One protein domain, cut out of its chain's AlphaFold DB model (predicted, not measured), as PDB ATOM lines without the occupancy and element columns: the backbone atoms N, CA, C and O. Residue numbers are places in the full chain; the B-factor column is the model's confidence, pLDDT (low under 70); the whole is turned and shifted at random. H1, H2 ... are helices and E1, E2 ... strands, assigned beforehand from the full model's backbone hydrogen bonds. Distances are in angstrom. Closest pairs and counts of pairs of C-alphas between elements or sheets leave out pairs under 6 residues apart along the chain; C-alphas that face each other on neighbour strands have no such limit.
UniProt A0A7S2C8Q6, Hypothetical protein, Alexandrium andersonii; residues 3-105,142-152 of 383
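This is residues 3 to 105 and 142 to 152 of the 383 residues of the protein "Hypothetical protein" of Alexandrium andersonii (UniProt A0A7S2C8Q6). With little regular structure, a strongly twisted antiparallel sheet, E1-E4-E5, has hairpin E2-E3 and H1 off one end and E6 near E5; residues 36 to 41 stick out. Of 114 printed residues, 45 are in named elements, E1 E2 E3 E4 E5 H1 E6, class mixed. It is only just compact, close to loose: radius of gyration of the C-alphas 15.8 A, spans 50 by 40 by 23 A.

E4, residues 65 to 72, is antiparallel to E1, residues 3 to 9, and forms a hairpin with E5, residues 85 to 90; N 4 to O 70 and N 67 to O 89 are 2.8 A, within hydrogen-bond range. E2 and E3, residues 53 to 55 and 58 to 60, form another, N 55 to O 58 being 2.8 A. H1, residues 91 to 102, only grazes the larger sheet; every O i to N i+4 pair is within range.

E1 begins at C-alpha 3 (3.745, -22.770, -11.434); E6, residues 143 to 148, ends at C-alpha 148 (12.027, -34.124, -12.790).

C-alphas 105 and 142 are 16.8 A apart across the cut; 43 residues have pLDDT under 70.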
ATOM      1  N   CYS A   3       2.704 -22.453 -10.460       82.75
ATOM      2  CA  CYS A   3       3.745 -22.770 -11.434       82.75
ATOM      3  C   CYS A   3       3.830 -21.630 -12.451       82.75
ATOM      4  O   CYS A   3       2.820 -21.254 -13.040       82.75
ATOM      5  N   ILE A   4       5.024 -21.074 -12.624       83.06
ATOM      6  CA  ILE A   4       5.334 -20.089 -13.655       83.06
ATOM      7  C   ILE A   4       6.042 -20.825 -14.785       83.06
ATOM      8  O   ILE A   4       7.050 -21.495 -14.553       83.06
ATOM      9  N   VAL A   5       5.523 -20.680 -16.002       83.88
ATOM     10  CA  VAL A   5       6.156 -21.195 -17.217       83.88
ATOM     11  C   VAL A   5       6.716 -20.021 -18.000       83.88
ATOM     12  O   VAL A   5       6.021 -19.033 -18.221       83.88
ATOM     13  N   ARG A   6       7.973 -20.115 -18.432       84.62
ATOM     14  CA  ARG A   6       8.580 -19.098 -19.297       84.62
ATOM     15  C   ARG A   6       9.519 -19.714 -20.318       84.62
ATOM     16  O   ARG A   6      10.181 -20.712 -20.042       84.62
ATOM     17  N   VAL A   7       9.580 -19.100 -21.491       85.06
ATOM     18  CA  VAL A   7      10.519 -19.463 -22.554       85.06
ATOM     19  C   VAL A   7      11.745 -18.574 -22.407       85.06
ATOM     20  O   VAL A   7      11.627 -17.353 -22.443       85.06
ATOM     21  N   ALA A   8      12.915 -19.176 -22.210       85.00
ATOM     22  CA  ALA A   8      14.153 -18.439 -22.008       85.00
ATOM     23  C   ALA A   8      15.308 -19.079 -22.773       85.00
ATOM     24  O   ALA A   8      15.405 -20.302 -22.907       85.00
ATOM     25  N   GLU A   9      16.212 -18.233 -23.248       82.19
ATOM     26  CA  GLU A   9      17.511 -18.666 -23.736       82.19
ATOM     27  C   GLU A   9      18.401 -18.977 -22.521       82.19
ATOM     28  O   GLU A   9      18.479 -18.195 -21.571       82.19
ATOM     29  N   LEU A  10      19.056 -20.139 -22.511       78.62
ATOM     30  CA  LEU A  10      20.051 -20.478 -21.496       78.62
ATOM     31  C   LEU A  10      21.443 -20.087 -21.996       78.62
ATOM     32  O   LEU A  10      21.865 -20.474 -23.087       78.62
ATOM     33  N   GLY A  11      22.165 -19.313 -21.183       75.00
ATOM     34  CA  GLY A  11      23.558 -18.962 -21.453       75.00
ATOM     35  C   GLY A  11      24.525 -20.124 -21.194       75.00
ATOM     36  O   GLY A  11      24.138 -21.196 -20.732       75.00
ATOM     37  N   SER A  12      25.822 -19.880 -21.400       72.06
ATOM     38  CA  SER A  12      26.912 -20.870 -21.269       72.06
ATOM     39  C   SER A  12      27.031 -21.534 -19.888       72.06
ATOM     40  O   SER A  12      27.729 -22.532 -19.744       72.06
ATOM     41  N   PHE A  13      26.369 -20.976 -18.872       74.12
ATOM     42  CA  PHE A  13      26.349 -21.472 -17.494       74.12
ATOM     43  C   PHE A  13      24.971 -21.998 -17.067       74.12
ATOM     44  O   PHE A  13      24.691 -22.063 -15.874       74.12
ATOM     45  N   TYR A  14      24.086 -22.304 -18.023       69.94
ATOM     46  CA  TYR A  14      22.698 -22.726 -17.773       69.94
ATOM     47  C   TYR A  14      21.870 -21.718 -16.958       69.94
ATOM     48  O   TYR A  14      20.803 -22.037 -16.436       69.94
ATOM     49  N   ALA A  15      22.352 -20.477 -16.860       75.81
ATOM     50  CA  ALA A  15      21.600 -19.371 -16.303       75.81
ATOM     51  C   ALA A  15      20.659 -18.821 -17.389       75.81
ATOM     52  O   ALA A  15      21.122 -18.567 -18.508       75.81
ATOM     53  N   PRO A  16      19.367 -18.618 -17.082       75.44
ATOM     54  CA  PRO A  16      18.440 -17.941 -17.982       75.44
ATOM     55  C   PRO A  16      18.957 -16.538 -18.309       75.44
ATOM     56  O   PRO A  16      19.286 -15.778 -17.395       75.44
ATOM     57  N   THR A  17      19.067 -16.195 -19.593       71.81
ATOM     58  CA  THR A  17      19.599 -14.893 -20.036       71.81
ATOM     59  C   THR A  17      18.715 -13.730 -19.596       71.81
ATOM     60  O   THR A  17      19.222 -12.641 -19.352       71.81
ATOM     61  N   ASP A  18      17.422 -13.972 -19.399       66.50
ATOM     62  CA  ASP A  18      16.459 -13.000 -18.881       66.50
ATOM     63  C   ASP A  18      16.629 -12.693 -17.379       66.50
ATOM     64  O   ASP A  18      16.168 -11.659 -16.899       66.50
ATOM     65  N   LYS A  19      17.328 -13.565 -16.635       65.19
ATOM     66  CA  LYS A  19      17.742 -13.330 -15.240       65.19
ATOM     67  C   LYS A  19      19.091 -12.629 -15.134       65.19
ATOM     68  O   LYS A  19      19.447 -12.186 -14.042       65.19
ATOM     69  N   ALA A  20      19.855 -12.525 -16.223       56.06
ATOM     70  CA  ALA A  20      21.013 -11.653 -16.228       56.06
ATOM     71  C   ALA A  20      20.486 -10.218 -16.130       56.06
ATOM     72  O   ALA A  20      19.749  -9.768 -17.004       56.06
ATOM     73  N   ASP A  21      20.828  -9.517 -15.047       47.56
ATOM     74  CA  ASP A  21      20.485  -8.110 -14.823       47.56
ATOM     75  C   ASP A  21      21.277  -7.246 -15.824       47.56
ATOM     76  O   ASP A  21      22.240  -6.548 -15.506       47.56
ATOM     77  N   VAL A  22      20.924  -7.357 -17.101       40.34
ATOM     78  CA  VAL A  22      21.414  -6.477 -18.143       40.34
ATOM     79  C   VAL A  22      20.436  -5.314 -18.151       40.34
ATOM     80  O   VAL A  22      19.322  -5.429 -18.657       40.34
ATOM     81  N   ASN A  23      20.849  -4.191 -17.559       39.66
ATOM     82  CA  ASN A  23      20.085  -2.940 -17.414       39.66
ATOM     83  C   ASN A  23      19.555  -2.324 -18.737       39.66
ATOM     84  O   ASN A  23      19.127  -1.175 -18.742       39.66
ATOM     85  N   CYS A  24      19.599  -3.038 -19.864       31.92
ATOM     86  CA  CYS A  24      19.196  -2.563 -21.183       31.92
ATOM     87  C   CYS A  24      18.050  -3.350 -21.845       31.92
ATOM     88  O   CYS A  24      17.666  -2.980 -22.952       31.92
ATOM     89  N   MET A  25      17.480  -4.389 -21.215       31.66
ATOM     90  CA  MET A  25      16.289  -5.072 -21.749       31.66
ATOM     91  C   MET A  25      15.038  -4.770 -20.924       31.66
ATOM     92  O   MET A  25      15.067  -4.777 -19.692       31.66
ATOM     93  N   ALA A  26      13.919  -4.521 -21.610       38.44
ATOM     94  CA  ALA A  26      12.614  -4.438 -20.973       38.44
ATOM     95  C   ALA A  26      12.295  -5.798 -20.333       38.44
ATOM     96  O   ALA A  26      12.166  -6.803 -21.030       38.44
ATOM     97  N   LYS A  27      12.201  -5.838 -18.999       41.22
ATOM     98  CA  LYS A  27      11.773  -7.034 -18.266       41.22
ATOM     99  C   LYS A  27      10.323  -7.313 -18.656       41.22
ATOM    100  O   LYS A  27       9.433  -6.571 -18.242       41.22
ATOM    101  N   ALA A  28      10.084  -8.342 -19.471       40.25
ATOM    102  CA  ALA A  28       8.734  -8.824 -19.724       40.25
ATOM    103  C   ALA A  28       8.156  -9.292 -18.382       40.25
ATOM    104  O   ALA A  28       8.605 -10.284 -17.810       40.25
ATOM    105  N   GLN A  29       7.223  -8.520 -17.825       40.12
ATOM    106  CA  GLN A  29       6.505  -8.906 -16.619       40.12
ATOM    107  C   GLN A  29       5.424  -9.906 -17.024       40.12
ATOM    108  O   GLN A  29       4.305  -9.514 -17.348       40.12
ATOM    109  N   THR A  30       5.756 -11.196 -17.038       42.34
ATOM    110  CA  THR A  30       4.724 -12.236 -17.064       42.34
ATOM    111  C   THR A  30       3.969 -12.146 -15.743       42.34
ATOM    112  O   THR A  30       4.571 -12.258 -14.670       42.34
ATOM    113  N   LEU A  31       2.669 -11.856 -15.796       39.34
ATOM    114  CA  LEU A  31       1.853 -11.785 -14.588       39.34
ATOM    115  C   LEU A  31       1.773 -13.189 -13.965       39.34
ATOM    116  O   LEU A  31       1.600 -14.167 -14.689       39.34
ATOM    117  N   PRO A  32       1.904 -13.329 -12.635       44.62
ATOM    118  CA  PRO A  32       1.750 -14.626 -11.992       44.62
ATOM    119  C   PRO A  32       0.338 -15.173 -12.242       44.62
ATOM    120  O   PRO A  32      -0.650 -14.442 -12.133       44.62
ATOM    121  N   ALA A  33       0.247 -16.468 -12.561       42.12
ATOM    122  CA  ALA A  33      -1.020 -17.137 -12.841       42.12
ATOM    123  C   ALA A  33      -2.033 -16.929 -11.700       42.12
ATOM    124  O   ALA A  33      -1.698 -17.073 -10.518       42.12
ATOM    125  N   GLN A  34      -3.289 -16.624 -12.046       44.84
ATOM    126  CA  GLN A  34      -4.363 -16.536 -11.057       44.84
ATOM    127  C   GLN A  34      -4.625 -17.929 -10.470       44.84
ATOM    128  O   GLN A  34      -5.011 -18.859 -11.174       44.84
ATOM    129  N   GLY A  35      -4.381 -18.090  -9.169       40.12
ATOM    130  CA  GLY A  35      -4.548 -19.373  -8.494       40.12
ATOM    131  C   GLY A  35      -6.021 -19.762  -8.372       40.12
ATOM    132  O   GLY A  35      -6.753 -19.155  -7.590       40.12
ATOM    133  N   HIS A  36      -6.452 -20.807  -9.080       42.94
ATOM    134  CA  HIS A  36      -7.719 -21.476  -8.786       42.94
ATOM    135  C   HIS A  36      -7.523 -22.519  -7.666       42.94
ATOM    136  O   HIS A  36      -6.636 -23.365  -7.756       42.94
ATOM    137  N   PRO A  37      -8.336 -22.498  -6.592       47.56
ATOM    138  CA  PRO A  37      -8.015 -23.196  -5.343       47.56
ATOM    139  C   PRO A  37      -8.299 -24.711  -5.306       47.56
ATOM    140  O   PRO A  37      -8.258 -25.280  -4.216       47.56
ATOM    141  N   ARG A  38      -8.652 -25.386  -6.414       39.50
ATOM    142  CA  ARG A  38      -9.190 -26.766  -6.331       39.50
ATOM    143  C   ARG A  38      -8.763 -27.782  -7.392       39.50
ATOM    144  O   ARG A  38      -9.266 -28.897  -7.334       39.50
ATOM    145  N   ASP A  39      -7.824 -27.469  -8.277       36.66
ATOM    146  CA  ASP A  39      -7.318 -28.452  -9.243       36.66
ATOM    147  C   ASP A  39      -5.778 -28.407  -9.287       36.66
ATOM    148  O   ASP A  39      -5.228 -27.320  -9.479       36.66
ATOM    149  N   PRO A  40      -5.049 -29.523  -9.060       45.91
ATOM    150  CA  PRO A  40      -3.599 -29.577  -9.281       45.91
ATOM    151  C   PRO A  40      -3.232 -29.458 -10.768       45.91
ATOM    152  O   PRO A  40      -2.057 -29.304 -11.099       45.91
ATOM    153  N   VAL A  41      -4.215 -29.526 -11.674       44.19
ATOM    154  CA  VAL A  41      -4.027 -29.179 -13.080       44.19
ATOM    155  C   VAL A  41      -4.022 -27.659 -13.213       44.19
ATOM    156  O   VAL A  41      -5.057 -27.013 -13.378       44.19
ATOM    157  N   TRP A  42      -2.829 -27.069 -13.158       54.81
ATOM    158  CA  TRP A  42      -2.639 -25.671 -13.526       54.81
ATOM    159  C   TRP A  42      -2.807 -25.526 -15.043       54.81
ATOM    160  O   TRP A  42      -1.868 -25.724 -15.811       54.81
ATOM    161  N   GLN A  43      -4.024 -25.207 -15.484       47.31
ATOM    162  CA  GLN A  43      -4.274 -24.806 -16.866       47.31
ATOM    163  C   GLN A  43      -3.745 -23.390 -17.060       47.31
ATOM    164  O   GLN A  43      -4.391 -22.404 -16.711       47.31
ATOM    165  N   HIS A  44      -2.530 -23.296 -17.586       57.38
ATOM    166  CA  HIS A  44      -2.024 -22.045 -18.114       57.38
ATOM    167  C   HIS A  44      -2.490 -21.952 -19.569       57.38
ATOM    168  O   HIS A  44      -1.907 -22.571 -20.453       57.38
ATOM    169  N   GLU A  45      -3.586 -21.228 -19.809       54.62
ATOM    170  CA  GLU A  45      -4.079 -20.929 -21.165       54.62
ATOM    171  C   GLU A  45      -3.227 -19.857 -21.876       54.62
ATOM    172  O   GLU A  45      -3.571 -19.402 -22.967       54.62
ATOM    173  N   GLU A  46      -2.117 -19.420 -21.269       60.22
ATOM    174  CA  GLU A  46      -1.241 -18.422 -21.871       60.22
ATOM    175  C   GLU A  46      -0.554 -18.985 -23.118       60.22
ATOM    176  O   GLU A  46       0.233 -19.933 -23.075       60.22
ATOM    177  N   LEU A  47      -0.862 -18.366 -24.256       62.94
ATOM    178  CA  LEU A  47      -0.222 -18.644 -25.528       62.94
ATOM    179  C   LEU A  47       1.211 -18.097 -25.491       62.94
ATOM    180  O   LEU A  47       1.436 -16.902 -25.677       62.94
ATOM    181  N   LEU A  48       2.177 -18.980 -25.250       68.94
ATOM    182  CA  LEU A  48       3.594 -18.631 -25.297       68.94
ATOM    183  C   LEU A  48       4.044 -18.513 -26.757       68.94
ATOM    184  O   LEU A  48       4.020 -19.489 -27.511       68.94
ATOM    185  N   GLU A  49       4.468 -17.316 -27.165       67.75
ATOM    186  CA  GLU A  49       5.130 -17.133 -28.456       67.75
ATOM    187  C   GLU A  49       6.485 -17.845 -28.431       67.75
ATOM    188  O   GLU A  49       7.377 -17.498 -27.656       67.75
ATOM    189  N   LEU A  50       6.634 -18.867 -29.275       71.19
ATOM    190  CA  LEU A  50       7.902 -19.565 -29.408       71.19
ATOM    191  C   LEU A  50       8.854 -18.740 -30.288       71.19
ATOM    192  O   LEU A  50       8.475 -18.354 -31.396       71.19
ATOM    193  N   PRO A  51      10.091 -18.492 -29.837       67.25
ATOM    194  CA  PRO A  51      11.101 -17.816 -30.633       67.25
ATOM    195  C   PRO A  51      11.588 -18.754 -31.732       67.25
ATOM    196  O   PRO A  51      12.012 -19.875 -31.454       67.25
ATOM    197  N   GLY A  52      11.554 -18.298 -32.979       65.56
ATOM    198  CA  GLY A  52      11.940 -19.108 -34.129       65.56
ATOM    199  C   GLY A  52      11.145 -18.760 -35.381       65.56
ATOM    200  O   GLY A  52      10.140 -18.053 -35.316       65.56
ATOM    201  N   GLY A  53      11.600 -19.255 -36.530       61.59
ATOM    202  CA  GLY A  53      10.931 -19.060 -37.817       61.59
ATOM    203  C   GLY A  53      10.365 -20.356 -38.371       61.59
ATOM    204  O   GLY A  53      10.852 -21.437 -38.059       61.59
ATOM    205  N   GLU A  54       9.324 -20.263 -39.194       65.50
ATOM    206  CA  GLU A  54       8.823 -21.419 -39.935       65.50
ATOM    207  C   GLU A  54       9.733 -21.686 -41.144       65.50
ATOM    208  O   GLU A  54       9.871 -20.845 -42.031       65.50
ATOM    209  N   VAL A  55      10.345 -22.868 -41.176       61.25
ATOM    210  CA  VAL A  55      11.164 -23.380 -42.278       61.25
ATOM    211  C   VAL A  55      10.556 -24.708 -42.716       61.25
ATOM    212  O   VAL A  55      10.463 -25.641 -41.924       61.25
ATOM    213  N   ASP A  56      10.101 -24.794 -43.968       65.69
ATOM    214  CA  ASP A  56       9.474 -25.999 -44.538       65.69
ATOM    215  C   ASP A  56       8.322 -26.579 -43.685       65.69
ATOM    216  O   ASP A  56       8.194 -27.794 -43.519       65.69
ATOM    217  N   SER A  57       7.468 -25.704 -43.139       66.50
ATOM    218  CA  SER A  57       6.365 -26.067 -42.232       66.50
ATOM    219  C   SER A  57       6.789 -26.658 -40.884       66.50
ATOM    220  O   SER A  57       5.980 -27.276 -40.190       66.50
ATOM    221  N   VAL A  58       8.045 -26.444 -40.489       66.25
ATOM    222  CA  VAL A  58       8.591 -26.783 -39.173       66.25
ATOM    223  C   VAL A  58       9.072 -25.507 -38.493       66.25
ATOM    224  O   VAL A  58       9.642 -24.632 -39.137       66.25
ATOM    225  N   VAL A  59       8.856 -25.376 -37.186       71.00
ATOM    226  CA  VAL A  59       9.402 -24.245 -36.426       71.00
ATOM    227  C   VAL A  59      10.885 -24.507 -36.157       71.00
ATOM    228  O   VAL A  59      11.237 -25.424 -35.415       71.00
ATOM    229  N   ALA A  60      11.758 -23.712 -36.769       70.88
ATOM    230  CA  ALA A  60      13.187 -23.712 -36.506       70.88
ATOM    231  C   ALA A  60      13.469 -22.921 -35.225       70.88
ATOM    232  O   ALA A  60      13.265 -21.708 -35.171       70.88
ATOM    233  N   VAL A  61      13.963 -23.616 -34.203       77.44
ATOM    234  CA  VAL A  61      14.329 -23.044 -32.904       77.44
ATOM    235  C   VAL A  61      15.790 -23.326 -32.616       77.44
ATOM    236  O   VAL A  61      16.338 -24.347 -33.030       77.44
ATOM    237  N   ARG A  62      16.442 -22.403 -31.911       72.31
ATOM    238  CA  ARG A  62      17.850 -22.567 -31.556       72.31
ATOM    239  C   ARG A  62      18.011 -23.578 -30.417       72.31
ATOM    240  O   ARG A  62      17.164 -23.636 -29.525       72.31
ATOM    241  N   PRO A  63      19.126 -24.323 -30.388       79.38
ATOM    242  CA  PRO A  63      19.329 -25.409 -29.427       79.38
ATOM    243  C   PRO A  63      19.435 -24.946 -27.966       79.38
ATOM    244  O   PRO A  63      19.345 -25.762 -27.055       79.38
ATOM    245  N   ASN A  64      19.637 -23.651 -27.717       81.62
ATOM    246  CA  ASN A  64      19.790 -23.089 -26.378       81.62
ATOM    247  C   ASN A  64      18.505 -22.469 -25.802       81.62
ATOM    248  O   ASN A  64      18.574 -21.813 -24.763       81.62
ATOM    249  N   TRP A  65      17.347 -22.666 -26.436       85.56
ATOM    250  CA  TRP A  65      16.060 -22.241 -25.880       85.56
ATOM    251  C   TRP A  65      15.403 -23.346 -25.070       85.56
ATOM    252  O   TRP A  65      15.322 -24.497 -25.501       85.56
ATOM    253  N   TYR A  66      14.896 -22.967 -23.902       89.69
ATOM    254  CA  TYR A  66      14.286 -23.871 -22.941       89.69
ATOM    255  C   TYR A  66      12.955 -23.307 -22.458       89.69
ATOM    256  O   TYR A  66      12.789 -22.097 -22.295       89.69
ATOM    257  N   MET A  67      12.018 -24.205 -22.175       89.19
ATOM    258  CA  MET A  67      10.880 -23.906 -21.317       89.19
ATOM    259  C   MET A  67      11.288 -24.166 -19.874       89.19
ATOM    260  O   MET A  67      11.700 -25.275 -19.531       89.19
ATOM    261  N   LEU A  68      11.198 -23.134 -19.045       89.31
ATOM    262  CA  LEU A  68      11.509 -23.177 -17.626       89.31
ATOM    263  C   LEU A  68      10.213 -23.186 -16.827       89.31
ATOM    264  O   LEU A  68       9.337 -22.351 -17.046       89.31
ATOM    265  N   PHE A  69      10.134 -24.114 -15.882       90.00
ATOM    266  CA  PHE A  69       9.019 -24.296 -14.967       90.00
ATOM    267  C   PHE A  69       9.506 -23.953 -13.571       90.00
ATOM    268  O   PHE A  69      10.386 -24.628 -13.041       90.00
ATOM    269  N   GLU A  70       8.959 -22.902 -12.977       88.75
ATOM    270  CA  GLU A  70       9.313 -22.446 -11.636       88.75
ATOM    271  C   GLU A  70       8.101 -22.622 -10.722       88.75
ATOM    272  O   GLU A  70       7.057 -22.007 -10.923       88.75
ATOM    273  N   VAL A  71       8.219 -23.498  -9.724       88.31
ATOM    274  CA  VAL A  71       7.175 -23.711  -8.717       88.31
ATOM    275  C   VAL A  71       7.435 -22.747  -7.570       88.31
ATOM    276  O   VAL A  71       8.428 -22.884  -6.857       88.31
ATOM    277  N   ILE A  72       6.553 -21.773  -7.393       87.88
ATOM    278  CA  ILE A  72       6.616 -20.775  -6.325       87.88
ATOM    279  C   ILE A  72       5.556 -21.049  -5.257       87.88
ATOM    280  O   ILE A  72       4.520 -21.683  -5.505       87.88
ATOM    281  N   ASP A  73       5.814 -20.566  -4.045       86.50
ATOM    282  CA  ASP A  73       4.781 -20.535  -3.018       86.50
ATOM    283  C   ASP A  73       3.707 -19.504  -3.400       86.50
ATOM    284  O   ASP A  73       4.011 -18.454  -3.959       86.50
ATOM    285  N   SER A  74       2.439 -19.814  -3.134       82.69
ATOM    286  CA  SER A  74       1.331 -18.895  -3.431       82.69
ATOM    287  C   SER A  74       1.104 -17.875  -2.316       82.69
ATOM    288  O   SER A  74       0.164 -17.087  -2.415       82.69
ATOM    289  N   ASP A  75       1.900 -17.907  -1.240       86.19
ATOM    290  CA  ASP A  75       1.808 -16.910  -0.178       86.19
ATOM    291  C   ASP A  75       2.130 -15.515  -0.751       86.19
ATOM    292  O   ASP A  75       3.259 -15.272  -1.184       86.19
ATOM    293  N   PRO A  76       1.178 -14.560  -0.740       77.00
ATOM    294  CA  PRO A  76       1.415 -13.203  -1.230       77.00
ATOM    295  C   PRO A  76       2.488 -12.449  -0.434       77.00
ATOM    296  O   PRO A  76       2.908 -11.375  -0.850       77.00
ATOM    297  N   ARG A  77       2.936 -12.966   0.715       85.38
ATOM    298  CA  ARG A  77       4.065 -12.409   1.477       85.38
ATOM    299  C   ARG A  77       5.425 -12.806   0.899       85.38
ATOM    300  O   ARG A  77       6.429 -12.208   1.271       85.38
ATOM    301  N   ALA A  78       5.457 -13.787   0.002       80.31
ATOM    302  CA  ALA A  78       6.658 -14.392  -0.556       80.31
ATOM    303  C   ALA A  78       6.947 -13.933  -2.000       80.31
ATOM    304  O   ALA A  78       7.527 -14.690  -2.770       80.31
ATOM    305  N   VAL A  79       6.560 -12.704  -2.380       74.19
ATOM    306  CA  VAL A  79       6.711 -12.187  -3.764       74.19
ATOM    307  C   VAL A  79       8.154 -12.282  -4.276       74.19
ATOM    308  O   VAL A  79       8.363 -12.584  -5.446       74.19
ATOM    309  N   ASP A  80       9.138 -12.109  -3.389       82.44
ATOM    310  CA  ASP A  80      10.568 -12.175  -3.718       82.44
ATOM    311  C   ASP A  80      11.236 -13.494  -3.285       82.44
ATOM    312  O   ASP A  80      12.465 -13.613  -3.287       82.44
ATOM    313  N   ALA A  81      10.455 -14.495  -2.866       83.81
ATOM    314  CA  ALA A  81      11.020 -15.770  -2.451       83.81
ATOM    315  C   ALA A  81      11.568 -16.543  -3.663       83.81
ATOM    316  O   ALA A  81      10.956 -16.554  -4.735       83.81
ATOM    317  N   PRO A  82      12.718 -17.226  -3.517       85.31
ATOM    318  CA  PRO A  82      13.232 -18.082  -4.575       85.31
ATOM    319  C   PRO A  82      12.239 -19.219  -4.879       85.31
ATOM    320  O   PRO A  82      11.529 -19.674  -3.978       85.31
ATOM    321  N   PRO A  83      12.209 -19.729  -6.124       86.75
ATOM    322  CA  PRO A  83      11.332 -20.835  -6.480       86.75
ATOM    323  C   PRO A  83      11.657 -22.079  -5.645       86.75
ATOM    324  O   PRO A  83      12.826 -22.428  -5.456       86.75
ATOM    325  N   LEU A  84      10.607 -22.754  -5.175       88.75
ATOM    326  CA  LEU A  84      10.674 -23.979  -4.377       88.75
ATOM    327  C   LEU A  84      11.284 -25.127  -5.186       88.75
ATOM    328  O   LEU A  84      12.100 -25.900  -4.682       88.75
ATOM    329  N   ALA A  85      10.891 -25.227  -6.454       87.69
ATOM    330  CA  ALA A  85      11.413 -26.210  -7.386       87.69
ATOM    331  C   ALA A  85      11.501 -25.631  -8.796       87.69
ATOM    332  O   ALA A  85      10.738 -24.732  -9.159       87.69
ATOM    333  N   VAL A  86      12.435 -26.158  -9.583       87.44
ATOM    334  CA  VAL A  86      12.619 -25.773 -10.983       87.44
ATOM    335  C   VAL A  86      12.718 -27.023 -11.850       87.44
ATOM    336  O   VAL A  86      13.375 -27.992 -11.467       87.44
ATOM    337  N   ALA A  87      12.092 -26.986 -13.021       90.75
ATOM    338  CA  ALA A  87      12.321 -27.930 -14.107       90.75
ATOM    339  C   ALA A  87      12.597 -27.171 -15.411       90.75
ATOM    340  O   ALA A  87      12.204 -26.014 -15.569       90.75
ATOM    341  N   ALA A  88      13.285 -27.820 -16.346       89.44
ATOM    342  CA  ALA A  88      13.587 -27.260 -17.656       89.44
ATOM    343  C   ALA A  88      13.377 -28.321 -18.739       89.44
ATOM    344  O   ALA A  88      13.725 -29.484 -18.545       89.44
ATOM    345  N   ALA A  89      12.833 -27.911 -19.882       91.19
ATOM    346  CA  ALA A  89      12.689 -28.751 -21.063       91.19
ATOM    347  C   ALA A  89      13.287 -28.028 -22.280       91.19
ATOM    348  O   ALA A  89      12.879 -26.891 -22.545       91.19
ATOM    349  N   PRO A  90      14.225 -28.640 -23.030       90.44
ATOM    350  CA  PRO A  90      14.719 -28.061 -24.275       90.44
ATOM    351  C   PRO A  90      13.567 -27.855 -25.261       90.44
ATOM    352  O   PRO A  90      12.764 -28.763 -25.497       90.44
ATOM    353  N   LEU A  91      13.478 -26.666 -25.855       88.25
ATOM    354  CA  LEU A  91      12.398 -26.351 -26.788       88.25
ATOM    355  C   LEU A  91      12.521 -27.165 -28.088       88.25
ATOM    356  O   LEU A  91      11.506 -27.563 -28.659       88.25
ATOM    357  N   SER A  92      13.749 -27.498 -28.503       86.88
ATOM    358  CA  SER A  92      14.031 -28.429 -29.604       86.88
ATOM    359  C   SER A  92      13.351 -29.782 -29.411       86.88
ATOM    360  O   SER A  92      12.796 -30.337 -30.357       86.88
ATOM    361  N   ASP A  93      13.356 -30.301 -28.185       88.81
ATOM    362  CA  ASP A  93      12.844 -31.633 -27.886       88.81
ATOM    363  C   ASP A  93      11.315 -31.648 -27.911       88.81
ATOM    364  O   ASP A  93      10.702 -32.588 -28.417       88.81
ATOM    365  N   VAL A  94      10.693 -30.584 -27.394       87.62
ATOM    366  CA  VAL A  94       9.235 -30.406 -27.442       87.62
ATOM    367  C   VAL A  94       8.760 -30.248 -28.883       87.62
ATOM    368  O   VAL A  94       7.779 -30.873 -29.284       87.62
ATOM    369  N   LEU A  95       9.478 -29.468 -29.692       85.31
ATOM    370  CA  LEU A  95       9.138 -29.269 -31.097       85.31
ATOM    371  C   LEU A  95       9.368 -30.513 -31.949       85.31
ATOM    372  O   LEU A  95       8.514 -30.828 -32.777       85.31
ATOM    373  N   THR A  96      10.455 -31.253 -31.721       86.00
ATOM    374  CA  THR A  96      10.726 -32.512 -32.432       86.00
ATOM    375  C   THR A  96       9.612 -33.517 -32.165       86.00
ATOM    376  O   THR A  96       9.055 -34.073 -33.107       86.00
ATOM    377  N   GLN A  97       9.187 -33.662 -30.907       85.19
ATOM    378  CA  GLN A  97       8.043 -34.510 -30.569       85.19
ATOM    379  C   GLN A  97       6.738 -34.016 -31.191       85.19
ATOM    380  O   GLN A  97       5.961 -34.819 -31.700       85.19
ATOM    381  N   SER A  98       6.500 -32.700 -31.201       83.75
ATOM    382  CA  SER A  98       5.320 -32.128 -31.861       83.75
ATOM    383  C   SER A  98       5.278 -32.498 -33.338       83.75
ATOM    384  O   SER A  98       4.229 -32.865 -33.864       83.75
ATOM    385  N   TYR A  99       6.443 -32.465 -33.985       82.44
ATOM    386  CA  TYR A  99       6.587 -32.790 -35.388       82.44
ATOM    387  C   TYR A  99       6.400 -34.284 -35.629       82.44
ATOM    388  O   TYR A  99       5.690 -34.647 -36.555       82.44
ATOM    389  N   GLU A 100       6.979 -35.153 -34.801       83.75
ATOM    390  CA  GLU A 100       6.813 -36.608 -34.922       83.75
ATOM    391  C   GLU A 100       5.352 -37.035 -34.792       83.75
ATOM    392  O   GLU A 100       4.895 -37.905 -35.529       83.75
ATOM    393  N   VAL A 101       4.610 -36.388 -33.893       81.50
ATOM    394  CA  VAL A 101       3.197 -36.679 -33.655       81.50
ATOM    395  C   VAL A 101       2.298 -36.105 -34.759       81.50
ATOM    396  O   VAL A 101       1.298 -36.722 -35.123       81.50
ATOM    397  N   GLN A 102       2.628 -34.927 -35.299       74.06
ATOM    398  CA  GLN A 102       1.861 -34.295 -36.380       74.06
ATOM    399  C   GLN A 102       2.248 -34.781 -37.775       74.06
ATOM    400  O   GLN A 102       1.477 -34.586 -38.719       74.06
ATOM    401  N   ALA A 103       3.439 -35.358 -37.939       73.81
ATOM    402  CA  ALA A 103       3.878 -35.891 -39.209       73.81
ATOM    403  C   ALA A 103       2.852 -36.948 -39.625       73.81
ATOM    404  O   ALA A 103       2.704 -37.949 -38.921       73.81
ATOM    405  N   PRO A 104       2.125 -36.749 -40.744       67.06
ATOM    406  CA  PRO A 104       1.250 -37.793 -41.244       67.06
ATOM    407  C   PRO A 104       2.126 -39.029 -41.378       67.06
ATOM    408  O   PRO A 104       3.216 -38.908 -41.955       67.06
ATOM    409  N   GLU A 105       1.695 -40.161 -40.799       63.38
ATOM    410  CA  GLU A 105       2.396 -41.435 -40.942       63.38
ATOM    411  C   GLU A 105       2.874 -41.487 -42.382       63.38
ATOM    412  O   GLU A 105       2.057 -41.411 -43.309       63.38
ATOM    413  N   PRO A 142      -1.886 -33.203 -28.237       78.44
ATOM    414  CA  PRO A 142      -1.201 -32.798 -27.026       78.44
ATOM    415  C   PRO A 142       0.053 -33.641 -26.788       78.44
ATOM    416  O   PRO A 142       0.021 -34.865 -26.912       78.44
ATOM    417  N   ILE A 143       1.138 -32.994 -26.378       80.38
ATOM    418  CA  ILE A 143       2.390 -33.648 -25.982       80.38
ATOM    419  C   ILE A 143       2.426 -33.671 -24.464       80.38
ATOM    420  O   ILE A 143       2.332 -32.619 -23.841       80.38
ATOM    421  N   VAL A 144       2.567 -34.846 -23.861       84.00
ATOM    422  CA  VAL A 144       2.677 -34.993 -22.404       84.00
ATOM    423  C   VAL A 144       4.117 -35.347 -22.050       84.00
ATOM    424  O   VAL A 144       4.710 -36.231 -22.665       84.00
ATOM    425  N   ARG A 145       4.685 -34.636 -21.077       82.19
ATOM    426  CA  ARG A 145       6.054 -34.809 -20.585       82.19
ATOM    427  C   ARG A 145       6.056 -34.898 -19.072       82.19
ATOM    428  O   ARG A 145       5.395 -34.118 -18.398       82.19
ATOM    429  N   GLU A 146       6.882 -35.793 -18.568       83.88
ATOM    430  CA  GLU A 146       7.228 -35.897 -17.158       83.88
ATOM    431  C   GLU A 146       8.594 -35.245 -16.956       83.88
ATOM    432  O   GLU A 146       9.579 -35.647 -17.578       83.88
ATOM    433  N   LEU A 147       8.646 -34.183 -16.155       86.12
ATOM    434  CA  LEU A 147       9.862 -33.421 -15.891       86.12
ATOM    435  C   LEU A 147      10.290 -33.608 -14.431       86.12
ATOM    436  O   LEU A 147       9.486 -33.341 -13.533       86.12
ATOM    437  N   PRO A 148      11.539 -34.019 -14.158       84.06
ATOM    438  CA  PRO A 148      12.027 -34.124 -12.790       84.06
ATOM    439  C   PRO A 148      12.140 -32.728 -12.163       84.06
ATOM    440  O   PRO A 148      12.748 -31.820 -12.736       84.06
ATOM    441  N   LEU A 149      11.544 -32.543 -10.984       83.88
ATOM    442  CA  LEU A 149      11.618 -31.288 -10.240       83.88
ATOM    443  C   LEU A 149      12.862 -31.258  -9.356       83.88
ATOM    444  O   LEU A 149      12.977 -32.014  -8.392       83.88
ATOM    445  N   VAL A 150      13.753 -30.299  -9.611       83.31
ATOM    446  CA  VAL A 150      14.902 -30.047  -8.739       83.31
ATOM    447  C   VAL A 150      14.470 -29.099  -7.626       83.31
ATOM    448  O   VAL A 150      14.263 -27.903  -7.849       83.31
ATOM    449  N   VAL A 151      14.318 -29.629  -6.413       82.75
ATOM    450  CA  VAL A 151      13.968 -28.830  -5.231       82.75
ATOM    451  C   VAL A 151      15.219 -28.162  -4.687       82.75
ATOM    452  O   VAL A 151      16.161 -28.830  -4.259       82.75
ATOM    453  N   ARG A 152      15.224 -26.829  -4.643       75.00
ATOM    454  CA  ARG A 152      16.299 -26.094  -3.976       75.00
ATOM    455  C   ARG A 152      16.063 -26.175  -2.476       75.00
ATOM    456  O   ARG A 152      15.275 -25.413  -1.922       75.00
TER     457      ARG A 152